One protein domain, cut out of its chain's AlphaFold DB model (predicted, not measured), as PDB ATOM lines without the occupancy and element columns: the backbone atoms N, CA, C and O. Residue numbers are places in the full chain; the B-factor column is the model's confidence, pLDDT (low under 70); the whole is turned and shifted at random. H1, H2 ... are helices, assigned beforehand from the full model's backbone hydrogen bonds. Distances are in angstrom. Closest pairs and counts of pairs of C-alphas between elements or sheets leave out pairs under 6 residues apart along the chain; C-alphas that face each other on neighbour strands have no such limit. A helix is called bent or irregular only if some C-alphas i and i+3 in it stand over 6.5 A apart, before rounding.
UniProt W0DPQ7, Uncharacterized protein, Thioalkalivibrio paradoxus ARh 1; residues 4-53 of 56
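Overview. This is residues 4 to 53 of the 56 residues of an uncharacterized protein of Thioalkalivibrio paradoxus ARh 1 (UniProt W0DPQ7). A long, flat helical hairpin, open over most of its length: H1 runs out, its second arm bends in toward H2, and H2 folds back after a tight link. The printed part has 50 residues with two named helices, H1 then H2, no named strand, class all helix. It is loose, with a radius of gyration of the C-alphas of 12.9 A, and spans 39 by 19 by 5 A.

Arrangement. H1, residues 4 to 28, was assigned as one helix by its hydrogen bonds but is bent, C-alphas 17 and 20 being 6.8 A apart. Its arms H1a, residues 4 to 17, and H1b, residues 20 to 28, stand at a shallow tilt of 33 degrees, only just short of steep. H1b and H2, residues 34 to 51, form a helical hairpin, opposite ways at 36 degrees, only just a steep tilt. They touch, H2 with residues 35 to 36 alone; the closest C-alphas, of Ala 22 and Pro 35, are 5.5 A apart. H1a and H2 are apart. In H1a, H1b and H2 every O i to N i+4 pair is within hydrogen-bond range.

Along the chain. H1a starts at C-alpha 4 (20.626, 128.082, 138.065) and is 19.9 A long; H1b is 12.7 A. H2, 25.5 A, ends at C-alpha 51 (7.842, 123.742, 135.376).

Size, cuts and confidence. The farthest C-alphas, of Ile 28 and Arg 53, are 39.6 A apart. Residues 4 to 10 and 47 to 53 stand free. The printed part has no cut; pLDDT is under 70 at residues 52 to 53.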
ATOM      1  N   ALA A   4      21.581 127.787 139.133       76.62
ATOM      2  CA  ALA A   4      20.626 128.082 138.065       76.62
ATOM      3  C   ALA A   4      21.180 129.086 137.039       76.62
ATOM      4  O   ALA A   4      20.955 128.932 135.841       76.62
ATOM      5  N   ALA A   5      21.957 130.076 137.494       77.62
ATOM      6  CA  ALA A   5      22.617 131.030 136.607       77.62
ATOM      7  C   ALA A   5      23.716 130.348 135.775       77.62
ATOM      8  O   ALA A   5      23.829 130.609 134.582       77.62
ATOM      9  N   GLY A   6      24.473 129.423 136.377       83.19
ATOM     10  CA  GLY A   6      25.474 128.626 135.659       83.19
ATOM     11  C   GLY A   6      24.855 127.767 134.554       83.19
ATOM     12  O   GLY A   6      25.343 127.771 133.426       83.19
ATOM     13  N   VAL A   7      23.737 127.095 134.843       84.06
ATOM     14  CA  VAL A   7      22.999 126.299 133.847       84.06
ATOM     15  C   VAL A   7      22.472 127.176 132.708       84.06
ATOM     16  O   VAL A   7      22.620 126.810 131.546       84.06
ATOM     17  N   LEU A   8      21.920 128.353 133.013       83.31
ATOM     18  CA  LEU A   8      21.461 129.314 132.002       83.31
ATOM     19  C   LEU A   8      22.589 129.775 131.076       83.31
ATOM     20  O   LEU A   8      22.401 129.812 129.864       83.31
ATOM     21  N   VAL A   9      23.762 130.087 131.630       87.44
ATOM     22  CA  VAL A   9      24.931 130.507 130.844       87.44
ATOM     23  C   VAL A   9      25.418 129.376 129.935       87.44
ATOM     24  O   VAL A   9      25.714 129.624 128.769       87.44
ATOM     25  N   VAL A  10      25.446 128.133 130.424       88.19
ATOM     26  CA  VAL A  10      25.821 126.962 129.610       88.19
ATOM     27  C   VAL A  10      24.809 126.718 128.489       88.19
ATOM     28  O   VAL A  10      25.210 126.510 127.345       88.19
ATOM     29  N   LEU A  11      23.508 126.790 128.785       85.62
ATOM     30  CA  LEU A  11      22.447 126.644 127.782       85.62
ATOM     31  C   LEU A  11      22.506 127.752 126.728       85.62
ATOM     32  O   LEU A  11      22.371 127.474 125.538       85.62
ATOM     33  N   LEU A  12      22.754 128.993 127.149       86.94
ATOM     34  CA  LEU A  12      22.918 130.124 126.244       86.94
ATOM     35  C   LEU A  12      24.167 129.958 125.369       86.94
ATOM     36  O   LEU A  12      24.100 130.177 124.163       86.94
ATOM     37  N   GLY A  13      25.285 129.516 125.946       88.38
ATOM     38  CA  GLY A  13      26.506 129.217 125.200       88.38
ATOM     39  C   GLY A  13      26.294 128.120 124.155       88.38
ATOM     40  O   GLY A  13      26.677 128.293 123.000       88.38
ATOM     41  N   ALA A  14      25.619 127.030 124.528       87.75
ATOM     42  CA  ALA A  14      25.265 125.955 123.603       87.75
ATOM     43  C   ALA A  14      24.348 126.453 122.471       87.75
ATOM     44  O   ALA A  14      24.593 126.141 121.305       87.75
ATOM     45  N   LEU A  15      23.342 127.272 122.797       86.38
ATOM     46  CA  LEU A  15      22.434 127.884 121.823       86.38
ATOM     47  C   LEU A  15      23.196 128.730 120.798       86.38
ATOM     48  O   LEU A  15      23.030 128.550 119.590       86.38
ATOM     49  N   LEU A  16      24.061 129.624 121.276       87.50
ATOM     50  CA  LEU A  16      24.847 130.512 120.422       87.50
ATOM     51  C   LEU A  16      25.858 129.741 119.568       87.50
ATOM     52  O   LEU A  16      26.036 130.070 118.399       87.50
ATOM     53  N   PHE A  17      26.481 128.698 120.116       88.75
ATOM     54  CA  PHE A  17      27.460 127.882 119.400       88.75
ATOM     55  C   PHE A  17      26.832 127.032 118.284       88.75
ATOM     56  O   PHE A  17      27.402 126.906 117.203       88.75
ATOM     57  N   LEU A  18      25.647 126.463 118.523       84.62
ATOM     58  CA  LEU A  18      24.945 125.614 117.551       84.62
ATOM     59  C   LEU A  18      24.157 126.421 116.500       84.62
ATOM     60  O   LEU A  18      23.866 125.897 115.422       84.62
ATOM     61  N   SER A  19      23.819 127.686 116.774       84.81
ATOM     62  CA  SER A  19      23.028 128.531 115.862       84.81
ATOM     63  C   SER A  19      23.651 128.711 114.463       84.81
ATOM     64  O   SER A  19      22.926 128.529 113.485       84.81
ATOM     65  N   PRO A  20      24.963 128.988 114.301       87.75
ATOM     66  CA  PRO A  20      25.596 129.084 112.983       87.75
ATOM     67  C   PRO A  20      25.451 127.810 112.147       87.75
ATOM     68  O   PRO A  20      25.215 127.888 110.944       87.75
ATOM     69  N   ILE A  21      25.537 126.637 112.785       85.38
ATOM     70  CA  ILE A  21      25.387 125.339 112.114       85.38
ATOM     71  C   ILE A  21      23.941 125.161 111.643       85.38
ATOM     72  O   ILE A  21      23.708 124.787 110.497       85.38
ATOM     73  N   ALA A  22      22.963 125.480 112.495       81.56
ATOM     74  CA  ALA A  22      21.549 125.428 112.129       81.56
ATOM     75  C   ALA A  22      21.208 126.382 110.969       81.56
ATOM     76  O   ALA A  22      20.486 125.992 110.053       81.56
ATOM     77  N   ILE A  23      21.763 127.600 110.971       84.62
ATOM     78  CA  ILE A  23      21.587 128.584 109.891       84.62
ATOM     79  C   ILE A  23      22.233 128.089 108.593       84.62
ATOM     80  O   ILE A  23      21.634 128.204 107.526       84.62
ATOM     81  N   TRP A  24      23.429 127.504 108.675       85.94
ATOM     82  CA  TRP A  24      24.109 126.926 107.519       85.94
ATOM     83  C   TRP A  24      23.329 125.750 106.921       85.94
ATOM     84  O   TRP A  24      23.152 125.676 105.711       85.94
ATOM     85  N   VAL A  25      22.779 124.864 107.752       82.38
ATOM     86  CA  VAL A  25      21.899 123.785 107.280       82.38
ATOM     87  C   VAL A  25      20.646 124.352 106.612       82.38
ATOM     88  O   VAL A  25      20.239 123.861 105.561       82.38
ATOM     89  N   ALA A  26      20.047 125.394 107.189       82.62
ATOM     90  CA  ALA A  26      18.869 126.037 106.620       82.62
ATOM     91  C   ALA A  26      19.139 126.676 105.247       82.62
ATOM     92  O   ALA A  26      18.220 126.766 104.438       82.62
ATOM     93  N   SER A  27      20.380 127.086 104.956       84.12
ATOM     94  CA  SER A  27      20.729 127.680 103.661       84.12
ATOM     95  C   SER A  27      21.001 126.658 102.552       84.12
ATOM     96  O   SER A  27      20.946 127.027 101.381       84.12
ATOM     97  N   ILE A  28      21.273 125.391 102.891       86.44
ATOM     98  CA  ILE A  28      21.646 124.350 101.913       86.44
ATOM     99  C   ILE A  28      20.635 123.201 101.803       86.44
ATOM    100  O   ILE A  28      20.627 122.492 100.797       86.44
ATOM    101  N   ALA A  29      19.802 122.975 102.822       80.12
ATOM    102  CA  ALA A  29      18.914 121.818 102.882       80.12
ATOM    103  C   ALA A  29      17.492 122.148 102.380       80.12
ATOM    104  O   ALA A  29      16.894 123.122 102.837       80.12
ATOM    105  N   PRO A  30      16.867 121.286 101.550       77.31
ATOM    106  CA  PRO A  30      15.456 121.426 101.166       77.31
ATOM    107  C   PRO A  30      14.503 121.410 102.372       77.31
ATOM    108  O   PRO A  30      13.468 122.070 102.371       77.31
ATOM    109  N   ALA A  31      14.876 120.684 103.430       80.56
ATOM    110  CA  ALA A  31      14.161 120.619 104.702       80.56
ATOM    111  C   ALA A  31      14.704 121.636 105.726       80.56
ATOM    112  O   ALA A  31      14.915 121.303 106.885       80.56
ATOM    113  N   TRP A  32      14.938 122.880 105.318       78.38
ATOM    114  CA  TRP A  32      15.523 123.958 106.135       78.38
ATOM    115  C   TRP A  32      14.862 124.200 107.508       78.38
ATOM    116  O   TRP A  32      15.451 124.839 108.375       78.38
ATOM    117  N   TRP A  33      13.647 123.695 107.722       80.75
ATOM    118  CA  TRP A  33      12.861 123.861 108.942       80.75
ATOM    119  C   TRP A  33      13.267 122.918 110.092       80.75
ATOM    120  O   TRP A  33      13.001 123.232 111.255       80.75
ATOM    121  N   TRP A  34      13.908 121.773 109.815       82.94
ATOM    122  CA  TRP A  34      14.172 120.749 110.842       82.94
ATOM    123  C   TRP A  34      15.070 121.214 112.008       82.94
ATOM    124  O   TRP A  34      14.786 120.813 113.142       82.94
ATOM    125  N   PRO A  35      16.089 122.085 111.823       81.00
ATOM    126  CA  PRO A  35      16.901 122.569 112.939       81.00
ATOM    127  C   PRO A  35      16.071 123.388 113.931       81.00
ATOM    128  O   PRO A  35      16.233 123.251 115.139       81.00
ATOM    129  N   PHE A  36      15.127 124.195 113.436       82.12
ATOM    130  CA  PHE A  36      14.228 124.990 114.277       82.12
ATOM    131  C   PHE A  36      13.254 124.111 115.066       82.12
ATOM    132  O   PHE A  36      12.969 124.401 116.227       82.12
ATOM    133  N   VAL A  37      12.791 123.005 114.476       87.38
ATOM    134  CA  VAL A  37      11.970 122.013 115.187       87.38
ATOM    135  C   VAL A  37      12.771 121.332 116.295       87.38
ATOM    136  O   VAL A  37      12.275 121.220 117.414       87.38
ATOM    137  N   ALA A  38      14.025 120.953 116.037       84.75
ATOM    138  CA  ALA A  38      14.904 120.399 117.067       84.75
ATOM    139  C   ALA A  38      15.123 121.387 118.231       84.75
ATOM    140  O   ALA A  38      15.057 120.993 119.399       84.75
ATOM    141  N   TRP A  39      15.297 122.679 117.931       83.25
ATOM    142  CA  TRP A  39      15.372 123.737 118.943       83.25
ATOM    143  C   TRP A  39      14.091 123.870 119.765       83.25
ATOM    144  O   TRP A  39      14.153 123.919 120.993       83.25
ATOM    145  N   ALA A  40      12.932 123.907 119.105       86.50
ATOM    146  CA  ALA A  40      11.644 124.014 119.782       86.50
ATOM    147  C   ALA A  40      11.412 122.833 120.737       86.50
ATOM    148  O   ALA A  40      10.970 123.034 121.870       86.50
ATOM    149  N   VAL A  41      11.781 121.618 120.319       89.94
ATOM    150  CA  VAL A  41      11.711 120.415 121.160       89.94
ATOM    151  C   VAL A  41      12.641 120.533 122.368       89.94
ATOM    152  O   VAL A  41      12.200 120.294 123.492       89.94
ATOM    153  N   LEU A  42      13.898 120.950 122.176       84.56
ATOM    154  CA  LEU A  42      14.850 121.142 123.276       84.56
ATOM    155  C   LEU A  42      14.308 122.134 124.320       84.56
ATOM    156  O   LEU A  42      14.307 121.844 125.518       84.56
ATOM    157  N   ILE A  43      13.817 123.290 123.864       85.00
ATOM    158  CA  ILE A  43      13.256 124.332 124.733       85.00
ATOM    159  C   ILE A  43      12.033 123.798 125.486       85.00
ATOM    160  O   ILE A  43      11.933 124.013 126.693       85.00
ATOM    161  N   ALA A  44      11.134 123.070 124.817       87.06
ATOM    162  CA  ALA A  44       9.950 122.483 125.443       87.06
ATOM    163  C   ALA A  44      10.312 121.456 126.529       87.06
ATOM    164  O   ALA A  44       9.732 121.482 127.616       87.06
ATOM    165  N   VAL A  45      11.308 120.597 126.280       88.19
ATOM    166  CA  VAL A  45      11.803 119.622 127.268       88.19
ATOM    167  C   VAL A  45      12.363 120.333 128.498       88.19
ATOM    168  O   VAL A  45      12.026 119.960 129.626       88.19
ATOM    169  N   ILE A  46      13.180 121.372 128.300       84.94
ATOM    170  CA  ILE A  46      13.732 122.175 129.400       84.94
ATOM    171  C   ILE A  46      12.603 122.869 130.165       84.94
ATOM    172  O   ILE A  46      12.567 122.806 131.393       84.94
ATOM    173  N   ALA A  47      11.657 123.490 129.458       84.31
ATOM    174  CA  ALA A  47      10.522 124.179 130.061       84.31
ATOM    175  C   ALA A  47       9.674 123.231 130.921       84.31
ATOM    176  O   ALA A  47       9.324 123.593 132.041       84.31
ATOM    177  N   PHE A  48       9.414 122.007 130.452       86.88
ATOM    178  CA  PHE A  48       8.686 120.989 131.212       86.88
ATOM    179  C   PHE A  48       9.433 120.578 132.491       86.88
ATOM    180  O   PHE A  48       8.850 120.560 133.575       86.88
ATOM    181  N   HIS A  49      10.744 120.331 132.394       79.94
ATOM    182  CA  HIS A  49      11.575 119.985 133.554       79.94
ATOM    183  C   HIS A  49      11.677 121.125 134.575       79.94
ATOM    184  O   HIS A  49      11.785 120.870 135.773       79.94
ATOM    185  N   VAL A  50      11.663 122.380 134.122       79.69
ATOM    186  CA  VAL A  50      11.672 123.554 135.006       79.69
ATOM    187  C   VAL A  50      10.293 123.793 135.623       79.69
ATOM    188  O   VAL A  50      10.221 124.161 136.793       79.69
ATOM    189  N   LEU A  51       9.206 123.566 134.879       75.88
ATOM    190  CA  LEU A  51       7.842 123.742 135.376       75.88
ATOM    191  C   LEU A  51       7.530 122.768 136.520       75.88
ATOM    192  O   LEU A  51       7.002 123.202 137.533       75.88
ATOM    193  N   GLY A  52       7.953 121.504 136.415       65.50
ATOM    194  CA  GLY A  52       7.792 120.517 137.492       65.50
ATOM    195  C   GLY A  52       8.681 120.745 138.724       65.50
ATOM    196  O   GLY A  52       8.525 120.058 139.721       65.50
ATOM    197  N   ARG A  53       9.632 121.689 138.670       64.06
ATOM    198  CA  ARG A  53      10.424 122.129 139.837       64.06
ATOM    199  C   ARG A  53       9.849 123.374 140.509       64.06
ATOM    200  O   ARG A  53      10.372 123.796 141.535       64.06
TER     201      ARG A  53